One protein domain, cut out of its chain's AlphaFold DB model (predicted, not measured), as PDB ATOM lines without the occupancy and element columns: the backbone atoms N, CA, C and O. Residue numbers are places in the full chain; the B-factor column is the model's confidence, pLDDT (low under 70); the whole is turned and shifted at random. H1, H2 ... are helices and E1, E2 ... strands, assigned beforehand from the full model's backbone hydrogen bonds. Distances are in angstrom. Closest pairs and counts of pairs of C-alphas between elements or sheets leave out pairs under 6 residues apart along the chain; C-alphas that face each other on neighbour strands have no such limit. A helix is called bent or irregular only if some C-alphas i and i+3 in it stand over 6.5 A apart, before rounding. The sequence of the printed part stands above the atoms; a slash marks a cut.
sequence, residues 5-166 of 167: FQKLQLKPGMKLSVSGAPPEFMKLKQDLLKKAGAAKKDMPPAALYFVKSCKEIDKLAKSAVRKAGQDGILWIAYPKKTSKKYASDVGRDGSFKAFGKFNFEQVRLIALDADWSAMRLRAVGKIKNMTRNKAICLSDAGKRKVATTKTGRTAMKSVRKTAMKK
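Overview. This is residues 5 to 166 of the 167 residues of the protein "Hypothetical protein" of Symbiodinium sp. CCMP2592 (UniProt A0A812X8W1). A strongly twisted five-stranded sheet runs through a compact body, with helices H3 and H4 over one face and H2 over the opposite face at the E1 edge. From this body a long helix, H5, reaches away as an arm; residues 151 to 166, of which 151 to 164 belong to H5, stick out free and make much of the length. The printed part has 162 residues, with five named helices and five named strands in the order H1 E1 H2 E2 H3 E3 H4 E4 E5 H5. The mixed sheet runs E1 E2 E3 E5 E4, and the class is mixed, helices and strands. The whole is elongated, 66 by 37 by 27 A, and only just compact, close to loose, with a radius of gyration of the C-alphas of 18.3 A.

Along the chain. H1, residues 5 to 8, begins at C-alpha 5 at (3.463, 55.042, 9.657). E1 is residues 16 to 19, and H2, residues 23 to 36, is 20.2 A long. E2 is residues 46 to 50, and H3, residues 54 to 68, is 19.5 A long. H2 and H3 are irregular: C-alphas 24 and 27 are 7.1 A apart, and C-alphas 59 and 62 are 7.3 A apart. E3, residues 73 to 79, spans 19.9 A and begins at C-alpha 73 at (2.428, 45.054, 0.304). H4 is residues 97 to 102. E4, residues 104 to 111, spans 20.7 A and bends by 53 degrees at residue 107; E5, residues 116 to 123, spans 23.5 A. H5, residues 140 to 164, is 36.8 A long and ends at C-alpha 164 at (-25.485, 20.437, 21.571).

Arrangement. In the sheet, E1 and E4 are the edge strands. E1 and E2 are parallel at 13 degrees, with N 17 and O 46 within hydrogen-bond range at 2.9 A. E2 and E3 are parallel at 12 degrees, with N 47 and O 73 at 2.8 A. E3 and E5 are antiparallel at 150 degrees, with N 78 and O 117 at 2.8 A. E4 and E5 form a hairpin, antiparallel at 155 degrees, with N 120 and O 108 at 2.7 A. E1, H2, E2 is a strand-helix-strand unit, two parallel neighbour strands with a helix between, and its crossover is left-handed; E2, H3, E3 is another, right-handed. E3, H4, E4 is a split unit, with E5 between its strands, and is right-handed. H3 lies over E3, along the strands at 16 degrees on the local plane, with a height over the sheet of 8.5 A; its closest C-alphas to E3 are those of Ala 68 and Leu 74, 5.7 A apart. H4, on the same face, touches H3 at a shallow tilt of 27 degrees, the same way; their closest C-alphas are those of Asp 58 and Ala 98, 5.6 A apart. H2, on the opposite face, lies over E1 at a height over the sheet of 9.3 A; their closest C-alphas are those of Leu 16 and Ala 36, 6.5 A apart. H1 only grazes the sheet with residues 5 to 8, and H5 only grazes it with residues 141 to 142. H4 and H5 are close but not clearly touching: the closest C-alphas, those of Gly 100 and Asp 140, are 7.7 A apart. In H5 every O i to N i+4 pair is within hydrogen-bond range; in H2 it is 8 of 10, in H3 9 of 11, and in H4 0 of 2, with 3 of 3 O i to N i+3 pairs; H1 is too short for an O i to N i+4 pair.

Size, cuts and confidence. The two C-alphas farthest apart, those of Pro 23 and Lys 166, are 66.5 A apart. Without the free stretch the body spans 44 by 40 by 25 A. The printed part has no cut. The links E3 to H4, 17 residues, and E5 to H5, 16 residues, are long. The mean pLDDT of the printed part is 90.1; residue 152 and residues 164 to 166 are under 70.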
ATOM      1  N   PHE A   5       2.721  55.760  10.697       80.88
ATOM      2  CA  PHE A   5       3.463  55.042   9.657       80.88
ATOM      3  C   PHE A   5       3.937  53.645  10.058       80.88
ATOM      4  O   PHE A   5       4.129  52.790   9.193       80.88
ATOM      5  N   GLN A   6       4.048  53.351  11.356       83.06
ATOM      6  CA  GLN A   6       4.339  51.990  11.814       83.06
ATOM      7  C   GLN A   6       3.203  51.014  11.451       83.06
ATOM      8  O   GLN A   6       3.431  49.815  11.282       83.06
ATOM      9  N   LYS A   7       1.986  51.529  11.222       89.88
ATOM     10  CA  LYS A   7       0.815  50.743  10.809       89.88
ATOM     11  C   LYS A   7       0.852  50.315   9.335       89.88
ATOM     12  O   LYS A   7       0.012  49.509   8.934       89.88
ATOM     13  N   LEU A   8       1.825  50.786   8.541       91.12
ATOM     14  CA  LEU A   8       2.026  50.361   7.146       91.12
ATOM     15  C   LEU A   8       2.525  48.907   7.022       91.12
ATOM     16  O   LEU A   8       2.505  48.346   5.927       91.12
ATOM     17  N   GLN A   9       2.924  48.270   8.132       90.19
ATOM     18  CA  GLN A   9       3.398  46.877   8.172       90.19
ATOM     19  C   GLN A   9       4.625  46.615   7.282       90.19
ATOM     20  O   GLN A   9       4.827  45.497   6.809       90.19
ATOM     21  N   LEU A  10       5.440  47.649   7.057       90.56
ATOM     22  CA  LEU A  10       6.703  47.546   6.333       90.56
ATOM     23  C   LEU A  10       7.755  46.914   7.244       90.56
ATOM     24  O   LEU A  10       7.918  47.334   8.393       90.56
ATOM     25  N   LYS A  11       8.451  45.899   6.732       88.12
ATOM     26  CA  LYS A  11       9.475  45.153   7.464       88.12
ATOM     27  C   LYS A  11      10.870  45.461   6.904       88.12
ATOM     28  O   LYS A  11      10.983  45.684   5.697       88.12
ATOM     29  N   PRO A  12      11.921  45.421   7.740       89.50
ATOM     30  CA  PRO A  12      13.296  45.425   7.254       89.50
ATOM     31  C   PRO A  12      13.537  44.288   6.252       89.50
ATOM     32  O   PRO A  12      12.970  43.201   6.384       89.50
ATOM     33  N   GLY A  13      14.365  44.535   5.243       91.00
ATOM     34  CA  GLY A  13      14.664  43.608   4.154       91.00
ATOM     35  C   GLY A  13      13.684  43.652   2.980       91.00
ATOM     36  O   GLY A  13      13.924  42.983   1.979       91.00
ATOM     37  N   MET A  14      12.585  44.412   3.058       92.38
ATOM     38  CA  MET A  14      11.646  44.548   1.940       92.38
ATOM     39  C   MET A  14      12.184  45.494   0.868       92.38
ATOM     40  O   MET A  14      12.619  46.604   1.167       92.38
ATOM     41  N   LYS A  15      12.035  45.117  -0.405       93.56
ATOM     42  CA  LYS A  15      12.231  46.046  -1.525       93.56
ATOM     43  C   LYS A  15      11.092  47.072  -1.546       93.56
ATOM     44  O   LYS A  15      10.046  46.818  -2.145       93.56
ATOM     45  N   LEU A  16      11.285  48.201  -0.861       94.44
ATOM     46  CA  LEU A  16      10.302  49.279  -0.741       94.44
ATOM     47  C   LEU A  16      10.442  50.305  -1.875       94.44
ATOM     48  O   LEU A  16      11.514  50.864  -2.088       94.44
ATOM     49  N   SER A  17       9.339  50.613  -2.557       93.94
ATOM     50  CA  SER A  17       9.233  51.765  -3.461       93.94
ATOM     51  C   SER A  17       8.198  52.768  -2.962       93.94
ATOM     52  O   SER A  17       7.061  52.383  -2.686       93.94
ATOM     53  N   VAL A  18       8.573  54.047  -2.895       94.75
ATOM     54  CA  VAL A  18       7.682  55.151  -2.513       94.75
ATOM     55  C   VAL A  18       7.638  56.193  -3.630       94.75
ATOM     56  O   VAL A  18       8.674  56.776  -3.960       94.75
ATOM     57  N   SER A  19       6.447  56.459  -4.170       94.94
ATOM     58  CA  SER A  19       6.250  57.354  -5.321       94.94
ATOM     59  C   SER A  19       5.121  58.358  -5.086       94.94
ATOM     60  O   SER A  19       4.145  58.047  -4.410       94.94
ATOM     61  N   GLY A  20       5.255  59.560  -5.655       94.19
ATOM     62  CA  GLY A  20       4.245  60.628  -5.578       94.19
ATOM     63  C   GLY A  20       4.162  61.363  -4.235       94.19
ATOM     64  O   GLY A  20       3.271  62.187  -4.058       94.19
ATOM     65  N   ALA A  21       5.046  61.052  -3.277       93.06
ATOM     66  CA  ALA A  21       5.016  61.656  -1.947       93.06
ATOM     67  C   ALA A  21       5.140  63.191  -2.037       93.06
ATOM     68  O   ALA A  21       6.091  63.665  -2.663       93.06
ATOM     69  N   PRO A  22       4.216  63.964  -1.436       92.25
ATOM     70  CA  PRO A  22       4.332  65.413  -1.394       92.25
ATOM     71  C   PRO A  22       5.497  65.848  -0.479       92.25
ATOM     72  O   PRO A  22       5.990  65.034   0.315       92.25
ATOM     73  N   PRO A  23       5.966  67.108  -0.591       90.88
ATOM     74  CA  PRO A  23       7.187  67.580   0.065       90.88
ATOM     75  C   PRO A  23       7.244  67.324   1.575       90.88
ATOM     76  O   PRO A  23       8.291  66.925   2.083       90.88
ATOM     77  N   GLU A  24       6.123  67.449   2.291       89.44
ATOM     78  CA  GLU A  24       6.070  67.203   3.738       89.44
ATOM     79  C   GLU A  24       6.392  65.751   4.129       89.44
ATOM     80  O   GLU A  24       6.873  65.494   5.231       89.44
ATOM     81  N   PHE A  25       6.185  64.790   3.225       90.56
ATOM     82  CA  PHE A  25       6.504  63.384   3.465       90.56
ATOM     83  C   PHE A  25       7.888  62.996   2.946       90.56
ATOM     84  O   PHE A  25       8.236  61.818   3.006       90.56
ATOM     85  N   MET A  26       8.712  63.930   2.461       89.19
ATOM     86  CA  MET A  26      10.048  63.595   1.950       89.19
ATOM     87  C   MET A  26      10.971  63.061   3.044       89.19
ATOM     88  O   MET A  26      11.637  62.044   2.834       89.19
ATOM     89  N   LYS A  27      10.958  63.678   4.231       88.81
ATOM     90  CA  LYS A  27      11.721  63.183   5.386       88.81
ATOM     91  C   LYS A  27      11.264  61.780   5.778       88.81
ATOM     92  O   LYS A  27      12.065  60.852   5.847       88.81
ATOM     93  N   LEU A  28       9.953  61.606   5.913       86.94
ATOM     94  CA  LEU A  28       9.350  60.316   6.207       86.94
ATOM     95  C   LEU A  28       9.707  59.257   5.152       86.94
ATOM     96  O   LEU A  28      10.036  58.127   5.496       86.94
ATOM     97  N   LYS A  29       9.636  59.599   3.863       89.19
ATOM     98  CA  LYS A  29       9.998  58.705   2.761       89.19
ATOM     99  C   LYS A  29      11.427  58.199   2.938       89.19
ATOM    100  O   LYS A  29      11.653  56.999   2.804       89.19
ATOM    101  N   GLN A  30      12.368  59.089   3.251       89.38
ATOM    102  CA  GLN A  30      13.754  58.703   3.518       89.38
ATOM    103  C   GLN A  30      13.850  57.762   4.723       89.38
ATOM    104  O   GLN A  30      14.517  56.736   4.631       89.38
ATOM    105  N   ASP A  31      13.139  58.051   5.811       89.75
ATOM    106  CA  ASP A  31      13.159  57.217   7.018       89.75
ATOM    107  C   ASP A  31      12.553  55.824   6.770       89.75
ATOM    108  O   ASP A  31      13.089  54.815   7.230       89.75
ATOM    109  N   LEU A  32      11.475  55.734   5.982       89.19
ATOM    110  CA  LEU A  32      10.875  54.460   5.577       89.19
ATOM    111  C   LEU A  32      11.825  53.637   4.702       89.19
ATOM    112  O   LEU A  32      11.930  52.427   4.898       89.19
ATOM    113  N   LEU A  33      12.529  54.279   3.765       89.81
ATOM    114  CA  LEU A  33      13.526  53.619   2.918       89.81
ATOM    115  C   LEU A  33      14.721  53.125   3.742       89.81
ATOM    116  O   LEU A  33      15.121  51.973   3.595       89.81
ATOM    117  N   LYS A  34      15.231  53.944   4.670       88.62
ATOM    118  CA  LYS A  34      16.302  53.549   5.600       88.62
ATOM    119  C   LYS A  34      15.886  52.369   6.474       88.62
ATOM    120  O   LYS A  34      16.647  51.419   6.620       88.62
ATOM    121  N   LYS A  35      14.664  52.395   7.014       86.88
ATOM    122  CA  LYS A  35      14.126  51.315   7.854       86.88
ATOM    123  C   LYS A  35      13.891  50.017   7.078       86.88
ATOM    124  O   LYS A  35      14.051  48.936   7.638       86.88
ATOM    125  N   ALA A  36      13.482  50.114   5.813       87.81
ATOM    126  CA  ALA A  36      13.406  48.953   4.933       87.81
ATOM    127  C   ALA A  36      14.806  48.370   4.675       87.81
ATOM    128  O   ALA A  36      14.953  47.151   4.658       87.81
ATOM    129  N   GLY A  37      15.829  49.221   4.573       87.31
ATOM    130  CA  GLY A  37      17.224  48.810   4.443       87.31
ATOM    131  C   GLY A  37      17.510  48.092   3.123       87.31
ATOM    132  O   GLY A  37      16.794  48.260   2.132       87.31
ATOM    133  N   ALA A  38      18.572  47.285   3.105       86.81
ATOM    134  CA  ALA A  38      18.943  46.499   1.933       86.81
ATOM    135  C   ALA A  38      17.876  45.438   1.619       86.81
ATOM    136  O   ALA A  38      17.475  44.658   2.486       86.81
ATOM    137  N   ALA A  39      17.426  45.402   0.364       87.44
ATOM    138  CA  ALA A  39      16.424  44.446  -0.082       87.44
ATOM    139  C   ALA A  39      16.983  43.015  -0.057       87.44
ATOM    140  O   ALA A  39      17.990  42.723  -0.696       87.44
ATOM    141  N   LYS A  40      16.289  42.114   0.639       88.44
ATOM    142  CA  LYS A  40      16.568  40.674   0.629       88.44
ATOM    143  C   LYS A  40      15.797  40.015  -0.514       88.44
ATOM    144  O   LYS A  40      14.646  40.376  -0.762       88.44
ATOM    145  N   LYS A  41      16.413  39.043  -1.194       82.38
ATOM    146  CA  LYS A  41      15.843  38.382  -2.385       82.38
ATOM    147  C   LYS A  41      14.529  37.647  -2.085       82.38
ATOM    148  O   LYS A  41      13.612  37.705  -2.898       82.38
ATOM    149  N   ASP A  42      14.414  37.056  -0.898       86.50
ATOM    150  CA  ASP A  42      13.262  36.232  -0.494       86.50
ATOM    151  C   ASP A  42      12.134  37.025   0.181       86.50
ATOM    152  O   ASP A  42      11.112  36.466   0.583       86.50
ATOM    153  N   MET A  43      12.298  38.342   0.332       88.06
ATOM    154  CA  MET A  43      11.291  39.182   0.971       88.06
ATOM    155  C   MET A  43      10.278  39.709  -0.050       88.06
ATOM    156  O   MET A  43      10.671  40.297  -1.062       88.06
ATOM    157  N   PRO A  44       8.964  39.604   0.232       91.00
ATOM    158  CA  PRO A  44       7.948  40.216  -0.609       91.00
ATOM    159  C   PRO A  44       8.183  41.729  -0.756       91.00
ATOM    160  O   PRO A  44       8.504  42.399   0.235       91.00
ATOM    161  N   PRO A  45       8.009  42.297  -1.961       94.50
ATOM    162  CA  PRO A  45       8.210  43.722  -2.175       94.50
ATOM    163  C   PRO A  45       7.110  44.542  -1.493       94.50
ATOM    164  O   PRO A  45       6.019  44.052  -1.181       94.50
ATOM    165  N   ALA A  46       7.386  45.827  -1.296       95.25
ATOM    166  CA  ALA A  46       6.421  46.779  -0.773       95.25
ATOM    167  C   ALA A  46       6.366  48.031  -1.651       95.25
ATOM    168  O   ALA A  46       7.389  48.536  -2.110       95.25
ATOM    169  N   ALA A  47       5.169  48.562  -1.867       96.06
ATOM    170  CA  ALA A  47       4.956  49.785  -2.616       96.06
ATOM    171  C   ALA A  47       3.973  50.707  -1.890       96.06
ATOM    172  O   ALA A  47       2.919  50.266  -1.427       96.06
ATOM    173  N   LEU A  48       4.328  51.988  -1.817       96.75
ATOM    174  CA  LEU A  48       3.494  53.069  -1.307       96.75
ATOM    175  C   LEU A  48       3.406  54.159  -2.375       96.75
ATOM    176  O   LEU A  48       4.413  54.764  -2.740       96.75
ATOM    177  N   TYR A  49       2.200  54.409  -2.865       97.69
ATOM    178  CA  TYR A  49       1.938  55.469  -3.832       97.69
ATOM    179  C   TYR A  49       1.090  56.547  -3.191       97.69
ATOM    180  O   TYR A  49       0.118  56.220  -2.525       97.69
ATOM    181  N   PHE A  50       1.430  57.805  -3.418       97.25
ATOM    182  CA  PHE A  50       0.579  58.937  -3.082       97.25
ATOM    183  C   PHE A  50      -0.103  59.410  -4.361       97.25
ATOM    184  O   PHE A  50       0.563  59.628  -5.372       97.25
ATOM    185  N   VAL A  51      -1.424  59.525  -4.308       97.06
ATOM    186  CA  VAL A  51      -2.275  59.958  -5.420       97.06
ATOM    187  C   VAL A  51      -3.221  61.041  -4.936       97.06
ATOM    188  O   VAL A  51      -3.603  61.049  -3.766       97.06
ATOM    189  N   LYS A  52      -3.616  61.949  -5.825       95.44
ATOM    190  CA  LYS A  52      -4.560  63.029  -5.498       95.44
ATOM    191  C   LYS A  52      -5.911  62.876  -6.185       95.44
ATOM    192  O   LYS A  52      -6.861  63.538  -5.771       95.44
ATOM    193  N   SER A  53      -6.029  61.980  -7.166       96.31
ATOM    194  CA  SER A  53      -7.269  61.779  -7.920       96.31
ATOM    195  C   SER A  53      -7.596  60.313  -8.227       96.31
ATOM    196  O   SER A  53      -6.709  59.459  -8.323       96.31
ATOM    197  N   CYS A  54      -8.877  60.010  -8.457       96.00
ATOM    198  CA  CYS A  54      -9.331  58.708  -8.951       96.00
ATOM    199  C   CYS A  54      -8.738  58.406 -10.337       96.00
ATOM    200  O   CYS A  54      -8.336  57.276 -10.611       96.00
ATOM    201  N   LYS A  55      -8.558  59.437 -11.173       96.62
ATOM    202  CA  LYS A  55      -7.892  59.326 -12.479       96.62
ATOM    203  C   LYS A  55      -6.445  58.835 -12.362       96.62
ATOM    204  O   LYS A  55      -5.988  58.051 -13.194       96.62
ATOM    205  N   GLU A  56      -5.705  59.284 -11.349       97.19
ATOM    206  CA  GLU A  56      -4.362  58.764 -11.067       97.19
ATOM    207  C   GLU A  56      -4.404  57.302 -10.627       97.19
ATOM    208  O   GLU A  56      -3.575  56.516 -11.086       97.19
ATOM    209  N   ILE A  57      -5.382  56.914  -9.798       97.44
ATOM    210  CA  ILE A  57      -5.573  55.516  -9.388       97.44
ATOM    211  C   ILE A  57      -5.780  54.619 -10.611       97.44
ATOM    212  O   ILE A  57      -5.108  53.592 -10.732       97.44
ATOM    213  N   ASP A  58      -6.657  55.015 -11.532       96.69
ATOM    214  CA  ASP A  58      -6.969  54.232 -12.729       96.69
ATOM    215  C   ASP A  58      -5.735  54.022 -13.616       96.69
ATOM    216  O   ASP A  58      -5.472  52.906 -14.074       96.69
ATOM    217  N   LYS A  59      -4.923  55.072 -13.802       96.94
ATOM    218  CA  LYS A  59      -3.657  55.000 -14.552       96.94
ATOM    219  C   LYS A  59      -2.606  54.142 -13.842       96.94
ATOM    220  O   LYS A  59      -1.837  53.429 -14.488       96.94
ATOM    221  N   LEU A  60      -2.564  54.208 -12.514       97.12
ATOM    222  CA  LEU A  60      -1.555  53.559 -11.684       97.12
ATOM    223  C   LEU A  60      -1.834  52.067 -11.444       97.12
ATOM    224  O   LEU A  60      -0.893  51.290 -11.277       97.12
ATOM    225  N   ALA A  61      -3.099  51.639 -11.411       96.69
ATOM    226  CA  ALA A  61      -3.492  50.331 -10.883       96.69
ATOM    227  C   ALA A  61      -2.689  49.154 -11.472       96.69
ATOM    228  O   ALA A  61      -2.176  48.312 -10.728       96.69
ATOM    229  N   LYS A  62      -2.507  49.129 -12.801       97.06
ATOM    230  CA  LYS A  62      -1.786  48.054 -13.504       97.06
ATOM    231  C   LYS A  62      -0.312  47.978 -13.086       97.06
ATOM    232  O   LYS A  62       0.206  46.889 -12.842       97.06
ATOM    233  N   SER A  63       0.386  49.114 -13.019       96.62
ATOM    234  CA  SER A  63       1.810  49.148 -12.655       96.62
ATOM    235  C   SER A  63       2.020  48.913 -11.159       96.62
ATOM    236  O   SER A  63       2.934  48.176 -10.786       96.62
ATOM    237  N   ALA A  64       1.135  49.441 -10.310       96.56
ATOM    238  CA  ALA A  64       1.165  49.230  -8.868       96.56
ATOM    239  C   ALA A  64       1.009  47.753  -8.485       96.56
ATOM    240  O   ALA A  64       1.794  47.246  -7.681       96.56
ATOM    241  N   VAL A  65       0.056  47.042  -9.099       95.81
ATOM    242  CA  VAL A  65      -0.133  45.603  -8.858       95.81
ATOM    243  C   VAL A  65       1.083  44.797  -9.305       95.81
ATOM    244  O   VAL A  65       1.552  43.945  -8.553       95.81
ATOM    245  N   ARG A  66       1.654  45.091 -10.483       94.25
ATOM    246  CA  ARG A  66       2.889  44.422 -10.934       94.25
ATOM    247  C   ARG A  66       4.050  44.644  -9.971       94.25
ATOM    248  O   ARG A  66       4.801  43.715  -9.703       94.25
ATOM    249  N   LYS A  67       4.192  45.862  -9.441       93.44
ATOM    250  CA  LYS A  67       5.277  46.210  -8.518       93.44
ATOM    251  C   LYS A  67       5.162  45.474  -7.184       93.44
ATOM    252  O   LYS A  67       6.176  45.039  -6.649       93.44
ATOM    253  N   ALA A  68       3.948  45.354  -6.651       91.88
ATOM    254  CA  ALA A  68       3.703  44.646  -5.399       91.88
ATOM    255  C   ALA A  68       3.716  43.117  -5.572       91.88
ATOM    256  O   ALA A  68       4.033  42.395  -4.633       91.88
ATOM    257  N   GLY A  69       3.375  42.597  -6.753       91.62
ATOM    258  CA  GLY A  69       3.171  41.162  -6.936       91.62
ATOM    259  C   GLY A  69       2.036  40.627  -6.054       91.62
ATOM    260  O   GLY A  69       1.352  41.372  -5.353       91.62
ATOM    261  N   GLN A  70       1.799  39.315  -6.078       89.12
ATOM    262  CA  GLN A  70       0.636  38.753  -5.380       89.12
ATOM    263  C   GLN A  70       0.764  38.775  -3.850       89.12
ATOM    264  O   GLN A  70      -0.247  38.929  -3.167       89.12
ATOM    265  N   ASP A  71       1.979  38.616  -3.312       90.12
ATOM    266  CA  ASP A  71       2.218  38.532  -1.861       90.12
ATOM    267  C   ASP A  71       2.833  39.792  -1.242       90.12
ATOM    268  O   ASP A  71       2.977  39.882  -0.021       90.12
ATOM    269  N   GLY A  72       3.185  40.781  -2.063       93.50
ATOM    270  CA  GLY A  72       3.740  42.026  -1.561       93.50
ATOM    271  C   GLY A  72       2.709  42.929  -0.897       93.50
ATOM    272  O   GLY A  72       1.501  42.670  -0.830       93.50
ATOM    273  N   ILE A  73       3.222  44.031  -0.367       95.94
ATOM    274  CA  ILE A  73       2.428  45.054   0.304       95.94
ATOM    275  C   ILE A  73       2.172  46.192  -0.679       95.94
ATOM    276  O   ILE A  73       3.113  46.830  -1.136       95.94
ATOM    277  N   LEU A  74       0.901  46.485  -0.957       97.81
ATOM    278  CA  LEU A  74       0.507  47.638  -1.758       97.81
ATOM    279  C   LEU A  74      -0.324  48.614  -0.927       97.81
ATOM    280  O   LEU A  74      -1.402  48.256  -0.449       97.81
ATOM    281  N   TRP A  75       0.162  49.844  -0.803       98.12
ATOM    282  CA  TRP A  75      -0.542  50.965  -0.191       98.12
ATOM    283  C   TRP A  75      -0.749  52.095  -1.194       98.12
ATOM    284  O   TRP A  75       0.176  52.474  -1.913       98.12
ATOM    285  N   ILE A  76      -1.952  52.663  -1.181       98.12
ATOM    286  CA  ILE A  76      -2.304  53.878  -1.911       98.12
ATOM    287  C   ILE A  76      -2.722  54.932  -0.887       98.12
ATOM    288  O   ILE A  76      -3.752  54.785  -0.226       98.12
ATOM    289  N   ALA A  77      -1.892  55.952  -0.722       97.44
ATOM    290  CA  ALA A  77      -2.141  57.126   0.089       97.44
ATOM    291  C   ALA A  77      -2.870  58.198  -0.722       97.44
ATOM    292  O   ALA A  77      -2.519  58.453  -1.871       97.44
ATOM    293  N   TYR A  78      -3.878  58.817  -0.121       97.31
ATOM    294  CA  TYR A  78      -4.699  59.845  -0.744       97.31
ATOM    295  C   TYR A  78      -5.147  60.882   0.294       97.31
ATOM    296  O   TYR A  78      -5.294  60.532   1.477       97.31
ATOM    297  N   PRO A  79      -5.372  62.144  -0.114       96.75
ATOM    298  CA  PRO A  79      -5.923  63.145   0.777       96.75
ATOM    299  C   PRO A  79      -7.316  62.748   1.251       96.75
ATOM    300  O   PRO A  79      -8.148  62.257   0.490       96.75
ATOM    301  N   LYS A  80      -7.590  62.967   2.529       95.19
ATOM    302  CA  LYS A  80      -8.923  62.811   3.096       95.19
ATOM    303  C   LYS A  80      -9.831  63.892   2.532       95.19
ATOM    304  O   LYS A  80      -9.420  65.037   2.398       95.19
ATOM    305  N   LYS A  81     -11.113  63.560   2.372       92.06
ATOM    306  CA  LYS A  81     -12.159  64.545   2.051       92.06
ATOM    307  C   LYS A  81     -12.263  65.680   3.078       92.06
ATOM    308  O   LYS A  81     -12.739  66.753   2.750       92.06
ATOM    309  N   THR A  82     -11.837  65.432   4.316       92.38
ATOM    310  CA  THR A  82     -11.826  66.418   5.406       92.38
ATOM    311  C   THR A  82     -10.556  67.270   5.439       92.38
ATOM    312  O   THR A  82     -10.412  68.085   6.346       92.38
ATOM    313  N   SER A  83      -9.599  67.048   4.530       94.00
ATOM    314  CA  SER A  83      -8.386  67.865   4.467       94.00
ATOM    315  C   SER A  83      -8.748  69.291   4.073       94.00
ATOM    316  O   SER A  83      -9.454  69.511   3.092       94.00
ATOM    317  N   LYS A  84      -8.230  70.268   4.820       92.81
ATOM    318  CA  LYS A  84      -8.343  71.688   4.451       92.81
ATOM    319  C   LYS A  84      -7.247  72.121   3.475       92.81
ATOM    320  O   LYS A  84      -7.388  73.137   2.809       92.81
ATOM    321  N   LYS A  85      -6.153  71.355   3.405       93.44
ATOM    322  CA  LYS A  85      -4.976  71.640   2.573       93.44
ATOM    323  C   LYS A  85      -5.087  71.043   1.171       93.44
ATOM    324  O   LYS A  85      -4.504  71.571   0.229       93.44
ATOM    325  N   TYR A  86      -5.806  69.933   1.031       93.56
ATOM    326  CA  TYR A  86      -5.836  69.150  -0.195       93.56
ATOM    327  C   TYR A  86      -7.260  68.841  -0.648       93.56
ATOM    328  O   TYR A  86      -8.037  68.241   0.088       93.56
ATOM    329  N   ALA A  87      -7.558  69.154  -1.908       91.81
ATOM    330  CA  ALA A  87      -8.752  68.665  -2.585       91.81
ATOM    331  C   ALA A  87      -8.473  67.305  -3.246       91.81
ATOM    332  O   ALA A  87      -7.432  67.110  -3.877       91.81
ATOM    333  N   SER A  88      -9.404  66.360  -3.104       93.31
ATOM    334  CA  SER A  88      -9.340  65.050  -3.756       93.31
ATOM    335  C   SER A  88     -10.738  64.477  -3.970       93.31
ATOM    336  O   SER A  88     -11.600  64.568  -3.096       93.31
ATOM    337  N   ASP A  89     -10.949  63.834  -5.118       94.25
ATOM    338  CA  ASP A  89     -12.141  63.029  -5.411       94.25
ATOM    339  C   ASP A  89     -12.019  61.583  -4.878       94.25
ATOM    340  O   ASP A  89     -12.955  60.787  -4.989       94.25
ATOM    341  N   VAL A  90     -10.884  61.228  -4.262       95.75
ATOM    342  CA  VAL A  90     -10.624  59.885  -3.740       95.75
ATOM    343  C   VAL A  90     -11.348  59.681  -2.408       95.75
ATOM    344  O   VAL A  90     -11.144  60.380  -1.417       95.75
ATOM    345  N   GLY A  91     -12.208  58.671  -2.372       90.75
ATOM    346  CA  GLY A  91     -12.921  58.214  -1.190       90.75
ATOM    347  C   GLY A  91     -12.477  56.827  -0.741       90.75
ATOM    348  O   GLY A  91     -11.780  56.095  -1.441       90.75
ATOM    349  N   ARG A  92     -12.937  56.436   0.454       85.94
ATOM    350  CA  ARG A  92     -12.785  55.057   0.946       85.94
ATOM    351  C   ARG A  92     -13.469  54.060   0.012       85.94
ATOM    352  O   ARG A  92     -12.913  53.003  -0.282       85.94
ATOM    353  N   ASP A  93     -14.674  54.411  -0.416       84.81
ATOM    354  CA  ASP A  93     -15.574  53.545  -1.160       84.81
ATOM    355  C   ASP A  93     -15.572  53.962  -2.639       84.81
ATOM    356  O   ASP A  93     -15.645  55.143  -2.967       84.81
ATOM    357  N   GLY A  94     -15.450  52.994  -3.549       84.88
ATOM    358  CA  GLY A  94     -15.584  53.213  -4.995       84.88
ATOM    359  C   GLY A  94     -14.333  53.687  -5.748       84.88
ATOM    360  O   GLY A  94     -14.174  53.296  -6.902       84.88
ATOM    361  N   SER A  95     -13.406  54.418  -5.123       94.44
ATOM    362  CA  SER A  95     -12.213  54.950  -5.819       94.44
ATOM    363  C   SER A  95     -11.177  53.896  -6.221       94.44
ATOM    364  O   SER A  95     -10.308  54.154  -7.041       94.44
ATOM    365  N   PHE A  96     -11.264  52.685  -5.665       96.56
ATOM    366  CA  PHE A  96     -10.287  51.612  -5.883       96.56
ATOM    367  C   PHE A  96     -10.773  50.521  -6.850       96.56
ATOM    368  O   PHE A  96     -10.128  49.480  -6.971       96.56
ATOM    369  N   LYS A  97     -11.891  50.735  -7.561       95.44
ATOM    370  CA  LYS A  97     -12.499  49.739  -8.469       95.44
ATOM    371  C   LYS A  97     -11.527  49.194  -9.522       95.44
ATOM    372  O   LYS A  97     -11.583  48.003  -9.823       95.44
ATOM    373  N   ALA A  98     -10.593  50.007 -10.023       96.56
ATOM    374  CA  ALA A  98      -9.593  49.574 -11.004       96.56
ATOM    375  C   ALA A  98      -8.747  48.372 -10.545       96.56
ATOM    376  O   ALA A  98      -8.358  47.542 -11.366       96.56
ATOM    377  N   PHE A  99      -8.513  48.222  -9.237       97.56
ATOM    378  CA  PHE A  99      -7.764  47.093  -8.682       97.56
ATOM    379  C   PHE A  99      -8.524  45.763  -8.754       97.56
ATOM    380  O   PHE A  99      -7.900  44.698  -8.774       97.56
ATOM    381  N   GLY A 100      -9.854  45.810  -8.866       96.44
ATOM    382  CA  GLY A 100     -10.698  44.628  -9.019       96.44
ATOM    383  C   GLY A 100     -10.357  43.812 -10.266       96.44
ATOM    384  O   GLY A 100     -10.315  42.585 -10.199       96.44
ATOM    385  N   LYS A 101      -9.985  44.486 -11.366       96.19
ATOM    386  CA  LYS A 101      -9.546  43.857 -12.630       96.19
ATOM    387  C   LYS A 101      -8.308  42.972 -12.465       96.19
ATOM    388  O   LYS A 101      -8.062  42.096 -13.284       96.19
ATOM    389  N   PHE A 102      -7.537  43.186 -11.400       96.75
ATOM    390  CA  PHE A 102      -6.322  42.433 -11.099       96.75
ATOM    391  C   PHE A 102      -6.495  41.469  -9.921       96.75
ATOM    392  O   PHE A 102      -5.506  40.958  -9.401       96.75
ATOM    393  N   ASN A 103      -7.735  41.214  -9.484       96.69
ATOM    394  CA  ASN A 103      -8.051  40.412  -8.299       96.69
ATOM    395  C   ASN A 103      -7.400  40.957  -7.017       96.69
ATOM    396  O   ASN A 103      -6.963  40.186  -6.157       96.69
ATOM    397  N   PHE A 104      -7.326  42.283  -6.885       97.06
ATOM    398  CA  PHE A 104      -6.925  42.955  -5.654       97.06
ATOM    399  C   PHE A 104      -8.134  43.519  -4.923       97.06
ATOM    400  O   PHE A 104      -9.154  43.875  -5.503       97.06
ATOM    401  N   GLU A 105      -7.988  43.595  -3.611       96.31
ATOM    402  CA  GLU A 105      -9.071  43.882  -2.694       96.31
ATOM    403  C   GLU A 105      -8.591  44.768  -1.545       96.31
ATOM    404  O   GLU A 105      -7.475  44.605  -1.048       96.31
ATOM    405  N   GLN A 106      -9.459  45.661  -1.072       95.81
ATOM    406  CA  GLN A 106      -9.174  46.540   0.064       95.81
ATOM    407  C   GLN A 106      -9.140  45.739   1.371       95.81
ATOM    408  O   GLN A 106     -10.095  45.038   1.706       95.81
ATOM    409  N   VAL A 107      -8.045  45.823   2.133       93.88
ATOM    410  CA  VAL A 107      -7.864  45.032   3.370       93.88
ATOM    411  C   VAL A 107      -7.616  45.856   4.626       93.88
ATOM    412  O   VAL A 107      -7.809  45.334   5.722       93.88
ATOM    413  N   ARG A 108      -7.166  47.109   4.508       94.25
ATOM    414  CA  ARG A 108      -6.906  47.974   5.666       94.25
ATOM    415  C   ARG A 108      -6.880  49.438   5.251       94.25
ATOM    416  O   ARG A 108      -6.232  49.764   4.268       94.25
ATOM    417  N   LEU A 109      -7.506  50.301   6.040       94.94
ATOM    418  CA  LEU A 109      -7.388  51.754   5.936       94.94
ATOM    419  C   LEU A 109      -6.672  52.276   7.183       94.94
ATOM    420  O   LEU A 109      -6.975  51.823   8.288       94.94
ATOM    421  N   ILE A 110      -5.732  53.201   7.017       95.38
ATOM    422  CA  ILE A 110      -5.090  53.917   8.126       95.38
ATOM    423  C   ILE A 110      -5.044  55.412   7.825       95.38
ATOM    424  O   ILE A 110      -4.924  55.796   6.666       95.38
ATOM    425  N   ALA A 111      -5.095  56.249   8.858       94.19
ATOM    426  CA  ALA A 111      -4.698  57.647   8.740       94.19
ATOM    427  C   ALA A 111      -3.169  57.739   8.819       94.19
ATOM    428  O   ALA A 111      -2.568  57.114   9.699       94.19
ATOM    429  N   LEU A 112      -2.560  58.481   7.895       92.88
ATOM    430  CA  LEU A 112      -1.133  58.806   7.924       92.88
ATOM    431  C   LEU A 112      -0.875  60.042   8.786       92.88
ATOM    432  O   LEU A 112       0.074  60.058   9.554       92.88
ATOM    433  N   ASP A 113      -1.750  61.036   8.697       92.75
ATOM    434  CA  ASP A 113      -1.752  62.249   9.515       92.75
ATOM    435  C   ASP A 113      -3.171  62.854   9.529       92.75
ATOM    436  O   ASP A 113      -4.154  62.123   9.355       92.75
ATOM    437  N   ALA A 114      -3.303  64.165   9.762       92.62
ATOM    438  CA  ALA A 114      -4.577  64.877   9.707       92.62
ATOM    439  C   ALA A 114      -5.196  64.877   8.297       92.62
ATOM    440  O   ALA A 114      -6.404  64.663   8.172       92.62
ATOM    441  N   ASP A 115      -4.378  64.988   7.252       94.88
ATOM    442  CA  ASP A 115      -4.801  65.262   5.881       94.88
ATOM    443  C   ASP A 115      -4.814  64.031   4.972       94.88
ATOM    444  O   ASP A 115      -5.526  64.028   3.976       94.88
ATOM    445  N   TRP A 116      -4.095  62.960   5.307       95.88
ATOM    446  CA  TRP A 116      -3.885  61.805   4.436       95.88
ATOM    447  C   TRP A 116      -4.351  60.497   5.066       95.88
ATOM    448  O   TRP A 116      -4.167  60.224   6.257       95.88
ATOM    449  N   SER A 117      -4.941  59.640   4.238       96.31
ATOM    450  CA  SER A 117      -5.204  58.235   4.556       96.31
ATOM    451  C   SER A 117      -4.461  57.328   3.592       96.31
ATOM    452  O   SER A 117      -4.142  57.735   2.485       96.31
ATOM    453  N   ALA A 118      -4.213  56.081   3.988       97.00
ATOM    454  CA  ALA A 118      -3.666  55.056   3.115       97.00
ATOM    455  C   ALA A 118      -4.547  53.807   3.114       97.00
ATOM    456  O   ALA A 118      -4.871  53.259   4.170       97.00
ATOM    457  N   MET A 119      -4.907  53.348   1.918       97.69
ATOM    458  CA  MET A 119      -5.640  52.112   1.675       97.69
ATOM    459  C   MET A 119      -4.670  51.007   1.267       97.69
ATOM    460  O   MET A 119      -3.950  51.129   0.276       97.69
ATOM    461  N   ARG A 120      -4.667  49.904   2.014       97.00
ATOM    462  CA  ARG A 120      -3.944  48.691   1.650       97.00
ATOM    463  C   ARG A 120      -4.797  47.830   0.744       97.00
ATOM    464  O   ARG A 120      -5.930  47.485   1.088       97.00
ATOM    465  N   LEU A 121      -4.181  47.384  -0.339       97.12
ATOM    466  CA  LEU A 121      -4.741  46.427  -1.277       97.12
ATOM    467  C   LEU A 121      -3.962  45.112  -1.193       97.12
ATOM    468  O   LEU A 121      -2.753  45.099  -0.957       97.12
ATOM    469  N   ARG A 122      -4.661  43.990  -1.359       96.56
ATOM    470  CA  ARG A 122      -4.055  42.654  -1.356       96.56
ATOM    471  C   ARG A 122      -4.710  41.765  -2.401       96.56
ATOM    472  O   ARG A 122      -5.926  41.829  -2.568       96.56
ATOM    473  N   ALA A 123      -3.922  40.906  -3.045       96.94
ATOM    474  CA  ALA A 123      -4.446  39.889  -3.947       96.94
ATOM    475  C   ALA A 123      -5.412  38.946  -3.210       96.94
ATOM    476  O   ALA A 123      -5.099  38.461  -2.118       96.94
ATOM    477  N   VAL A 124      -6.561  38.636  -3.817       95.88
ATOM    478  CA  VAL A 124      -7.607  37.760  -3.248       95.88
ATOM    479  C   VAL A 124      -7.040  36.410  -2.799       95.88
ATOM    480  O   VAL A 124      -7.393  35.911  -1.723       95.88
ATOM    481  N   GLY A 125      -6.123  35.836  -3.585       94.25
ATOM    482  CA  GLY A 125      -5.464  34.562  -3.282       94.25
ATOM    483  C   GLY A 125      -4.678  34.573  -1.966       94.25
ATOM    484  O   GLY A 125      -4.614  33.558  -1.283       94.25
ATOM    485  N   LYS A 126      -4.164  35.734  -1.544       94.94
ATOM    486  CA  LYS A 126      -3.374  35.889  -0.311       94.94
ATOM    487  C   LYS A 126      -4.191  36.376   0.892       94.94
ATOM    488  O   LYS A 126      -3.655  36.516   1.992       94.94
ATOM    489  N   ILE A 127      -5.490  36.632   0.732       93.31
ATOM    490  CA  ILE A 127      -6.388  36.966   1.848       93.31
ATOM    491  C   ILE A 127      -6.872  35.661   2.487       93.31
ATOM    492  O   ILE A 127      -7.628  34.934   1.859       93.31
ATOM    493  N   LYS A 128      -6.465  35.351   3.725       88.50
ATOM    494  CA  LYS A 128      -6.912  34.123   4.416       88.50
ATOM    495  C   LYS A 128      -8.415  34.160   4.716       88.50
ATOM    496  O   LYS A 128      -9.169  33.360   4.181       88.50
ATOM    497  N   ASN A 129      -8.841  35.158   5.491       85.94
ATOM    498  CA  ASN A 129     -10.230  35.338   5.909       85.94
ATOM    499  C   ASN A 129     -10.802  36.607   5.277       85.94
ATOM    500  O   ASN A 129     -10.287  37.701   5.515       85.94
ATOM    501  N   MET A 130     -11.859  36.468   4.477       85.75
ATOM    502  CA  MET A 130     -12.521  37.592   3.815       85.75
ATOM    503  C   MET A 130     -13.954  37.726   4.337       85.75
ATOM    504  O   MET A 130     -14.864  37.044   3.882       85.75
ATOM    505  N   THR A 131     -14.140  38.602   5.329       81.25
ATOM    506  CA  THR A 131     -15.400  38.768   6.083       81.25
ATOM    507  C   THR A 131     -16.239  39.976   5.653       81.25
ATOM    508  O   THR A 131     -17.240  40.288   6.292       81.25
ATOM    509  N   ARG A 132     -15.850  40.671   4.579       82.06
ATOM    510  CA  ARG A 132     -16.532  41.891   4.118       82.06
ATOM    511  C   ARG A 132     -17.838  41.597   3.372       82.06
ATOM    512  O   ARG A 132     -18.069  40.478   2.920       82.06
ATOM    513  N   ASN A 133     -18.686  42.615   3.212       85.94
ATOM    514  CA  ASN A 133     -19.910  42.492   2.421       85.94
ATOM    515  C   ASN A 133     -19.569  42.208   0.937       85.94
ATOM    516  O   ASN A 133     -18.654  42.804   0.369       85.94
ATOM    517  N   LYS A 134     -20.309  41.291   0.301       86.62
ATOM    518  CA  LYS A 134     -20.149  40.935  -1.118       86.62
ATOM    519  C   LYS A 134     -20.331  42.160  -2.025       86.62
ATOM    520  O   LYS A 134     -19.611  42.282  -3.009       86.62
ATOM    521  N   ALA A 135     -21.237  43.074  -1.662       85.81
ATOM    522  CA  ALA A 135     -21.543  44.283  -2.432       85.81
ATOM    523  C   ALA A 135     -20.358  45.258  -2.558       85.81
ATOM    524  O   ALA A 135     -20.293  46.020  -3.515       85.81
ATOM    525  N   ILE A 136     -19.405  45.209  -1.622       86.88
ATOM    526  CA  ILE A 136     -18.232  46.097  -1.599       86.88
ATOM    527  C   ILE A 136     -16.942  45.396  -2.052       86.88
ATOM    528  O   ILE A 136     -15.854  45.942  -1.896       86.88
ATOM    529  N   CYS A 137     -17.035  44.168  -2.571       92.44
ATOM    530  CA  CYS A 137     -15.886  43.483  -3.162       92.44
ATOM    531  C   CYS A 137     -15.556  44.097  -4.522       92.44
ATOM    532  O   CYS A 137     -16.447  44.294  -5.349       92.44
ATOM    533  N   LEU A 138     -14.272  44.349  -4.767       93.94
ATOM    534  CA  LEU A 138     -13.817  44.968  -6.013       93.94
ATOM    535  C   LEU A 138     -13.821  43.985  -7.188       93.94
ATOM    536  O   LEU A 138     -14.016  44.389  -8.330       93.94
ATOM    537  N   SER A 139     -13.590  42.702  -6.909       94.69
ATOM    538  CA  SER A 139     -13.400  41.650  -7.910       94.69
ATOM    539  C   SER A 139     -14.404  40.510  -7.759       94.69
ATOM    540  O   SER A 139     -14.875  40.205  -6.659       94.69
ATOM    541  N   ASP A 140     -14.679  39.802  -8.854       94.19
ATOM    542  CA  ASP A 140     -15.531  38.609  -8.810       94.19
ATOM    543  C   ASP A 140     -14.881  37.463  -8.032       94.19
ATOM    544  O   ASP A 140     -15.571  36.725  -7.329       94.19
ATOM    545  N   ALA A 141     -13.547  37.357  -8.062       94.25
ATOM    546  CA  ALA A 141     -12.813  36.439  -7.197       94.25
ATOM    547  C   ALA A 141     -13.060  36.750  -5.710       94.25
ATOM    548  O   ALA A 141     -13.304  35.837  -4.918       94.25
ATOM    549  N   GLY A 142     -13.069  38.033  -5.338       93.25
ATOM    550  CA  GLY A 142     -13.441  38.484  -4.000       93.25
ATOM    551  C   GLY A 142     -14.880  38.105  -3.643       93.25
ATOM    552  O   GLY A 142     -15.117  37.482  -2.605       93.25
ATOM    553  N   LYS A 143     -15.841  38.402  -4.528       93.38
ATOM    554  CA  LYS A 143     -17.259  38.051  -4.333       93.38
ATOM    555  C   LYS A 143     -17.458  36.545  -4.119       93.38
ATOM    556  O   LYS A 143     -18.200  36.160  -3.213       93.38
ATOM    557  N   ARG A 144     -16.789  35.700  -4.915       92.75
ATOM    558  CA  ARG A 144     -16.815  34.231  -4.774       92.75
ATOM    559  C   ARG A 144     -16.255  33.790  -3.424       92.75
ATOM    560  O   ARG A 144     -16.897  33.012  -2.725       92.75
ATOM    561  N   LYS A 145     -15.112  34.344  -3.012       91.19
ATOM    562  CA  LYS A 145     -14.463  34.004  -1.738       91.19
ATOM    563  C   LYS A 145     -15.312  34.358  -0.514       91.19
ATOM    564  O   LYS A 145     -15.346  33.607   0.457       91.19
ATOM    565  N   VAL A 146     -16.026  35.483  -0.552       89.75
ATOM    566  CA  VAL A 146     -16.978  35.847   0.512       89.75
ATOM    567  C   VAL A 146     -18.151  34.869   0.560       89.75
ATOM    568  O   VAL A 146     -18.565  34.481   1.651       89.75
ATOM    569  N   ALA A 147     -18.681  34.456  -0.596       85.50
ATOM    570  CA  ALA A 147     -19.790  33.507  -0.657       85.50
ATOM    571  C   ALA A 147     -19.409  32.151  -0.041       85.50
ATOM    572  O   ALA A 147     -20.108  31.682   0.855       85.50
ATOM    573  N   THR A 148     -18.261  31.581  -0.421       79.88
ATOM    574  CA  THR A 148     -17.787  30.301   0.137       79.88
ATOM    575  C   THR A 148     -17.522  30.383   1.641       79.88
ATOM    576  O   THR A 148     -17.911  29.490   2.392       79.88
ATOM    577  N   THR A 149     -16.941  31.493   2.110       75.75
ATOM    578  CA  THR A 149     -16.689  31.724   3.544       75.75
ATOM    579  C   THR A 149     -17.993  31.786   4.351       75.75
ATOM    580  O   THR A 149     -18.068  31.245   5.455       75.75
ATOM    581  N   LYS A 150     -19.040  32.433   3.814       72.56
ATOM    582  CA  LYS A 150     -20.359  32.497   4.463       72.56
ATOM    583  C   LYS A 150     -21.016  31.120   4.538       72.56
ATOM    584  O   LYS A 150     -21.460  30.744   5.621       72.56
ATOM    585  N   THR A 151     -21.024  30.363   3.439       70.12
ATOM    586  CA  THR A 151     -21.604  29.012   3.393       70.12
ATOM    587  C   THR A 151     -20.946  28.083   4.415       70.12
ATOM    588  O   THR A 151     -21.648  27.469   5.216       70.12
ATOM    589  N   GLY A 152     -19.608  28.059   4.482       69.81
ATOM    590  CA  GLY A 152     -18.882  27.242   5.461       69.81
ATOM    591  C   GLY A 152     -19.187  27.624   6.916       69.81
ATOM    592  O   GLY A 152     -19.386  26.755   7.763       69.81
ATOM    593  N   ARG A 153     -19.309  28.927   7.215       71.25
ATOM    594  CA  ARG A 153     -19.654  29.401   8.567       71.25
ATOM    595  C   ARG A 153     -21.082  29.022   8.974       71.25
ATOM    596  O   ARG A 153     -21.299  28.700  10.141       71.25
ATOM    597  N   THR A 154     -22.041  29.059   8.049       70.94
ATOM    598  CA  THR A 154     -23.426  28.629   8.303       70.94
ATOM    599  C   THR A 154     -23.503  27.121   8.537       70.94
ATOM    600  O   THR A 154     -24.093  26.698   9.530       70.94
ATOM    601  N   ALA A 155     -22.834  26.318   7.700       70.19
ATOM    602  CA  ALA A 155     -22.762  24.867   7.873       70.19
ATOM    603  C   ALA A 155     -22.153  24.483   9.235       70.19
ATOM    604  O   ALA A 155     -22.747  23.712   9.986       70.19
ATOM    605  N   MET A 156     -21.035  25.106   9.623       70.19
ATOM    606  CA  MET A 156     -20.370  24.836  10.905       70.19
ATOM    607  C   MET A 156     -21.228  25.216  12.125       70.19
ATOM    608  O   MET A 156     -21.194  24.530  13.147       70.19
ATOM    609  N   LYS A 157     -22.024  26.294  12.032       74.25
ATOM    610  CA  LYS A 157     -22.993  26.664  13.081       74.25
ATOM    611  C   LYS A 157     -24.123  25.639  13.211       74.25
ATOM    612  O   LYS A 157     -24.516  25.338  14.333       74.25
ATOM    613  N   SER A 158     -24.618  25.110  12.089       70.75
ATOM    614  CA  SER A 158     -25.660  24.075  12.081       70.75
ATOM    615  C   SER A 158     -25.176  22.795  12.772       70.75
ATOM    616  O   SER A 158     -25.815  22.324  13.708       70.75
ATOM    617  N   VAL A 159     -23.979  22.314  12.416       75.94
ATOM    618  CA  VAL A 159     -23.366  21.117  13.024       75.94
ATOM    619  C   VAL A 159     -23.212  21.261  14.542       75.94
ATOM    620  O   VAL A 159     -23.597  20.364  15.288       75.94
ATOM    621  N   ARG A 160     -22.715  22.411  15.025       72.69
ATOM    622  CA  ARG A 160     -22.566  22.666  16.471       72.69
ATOM    623  C   ARG A 160     -23.902  22.682  17.217       72.69
ATOM    624  O   ARG A 160     -23.978  22.160  18.323       72.69
ATOM    625  N   LYS A 161     -24.955  23.245  16.614       74.06
ATOM    626  CA  LYS A 161     -26.299  23.279  17.210       74.06
ATOM    627  C   LYS A 161     -26.916  21.881  17.305       74.06
ATOM    628  O   LYS A 161     -27.579  21.581  18.292       74.06
ATOM    629  N   THR A 162     -26.687  21.030  16.305       71.31
ATOM    630  CA  THR A 162     -27.159  19.638  16.312       71.31
ATOM    631  C   THR A 162     -26.413  18.786  17.339       71.31
ATOM    632  O   THR A 162     -27.041  17.967  17.998       71.31
ATOM    633  N   ALA A 163     -25.106  19.007  17.526       70.19
ATOM    634  CA  ALA A 163     -24.316  18.314  18.547       70.19
ATOM    635  C   ALA A 163     -24.744  18.687  19.980       70.19
ATOM    636  O   ALA A 163     -24.884  17.806  20.815       70.19
ATOM    637  N   MET A 164     -25.037  19.966  20.247       65.94
ATOM    638  CA  MET A 164     -25.485  20.437  21.571       65.94
ATOM    639  C   MET A 164     -26.910  20.015  21.957       65.94
ATOM    640  O   MET A 164     -27.258  20.101  23.122       65.94
ATOM    641  N   LYS A 165     -27.752  19.601  21.002       66.00
ATOM    642  CA  LYS A 165     -29.113  19.097  21.278       66.00
ATOM    643  C   LYS A 165     -29.164  17.591  21.568       66.00
ATOM    644  O   LYS A 165     -30.238  17.085  21.867       66.00
ATOM    645  N   LYS A 166     -28.047  16.878  21.390       60.12
ATOM    646  CA  LYS A 166     -27.923  15.424  21.597       60.12
ATOM    647  C   LYS A 166     -27.124  15.068  22.863       60.12
ATOM    648  O   LYS A 166     -26.754  13.911  23.029       60.12
TER     649      LYS A 166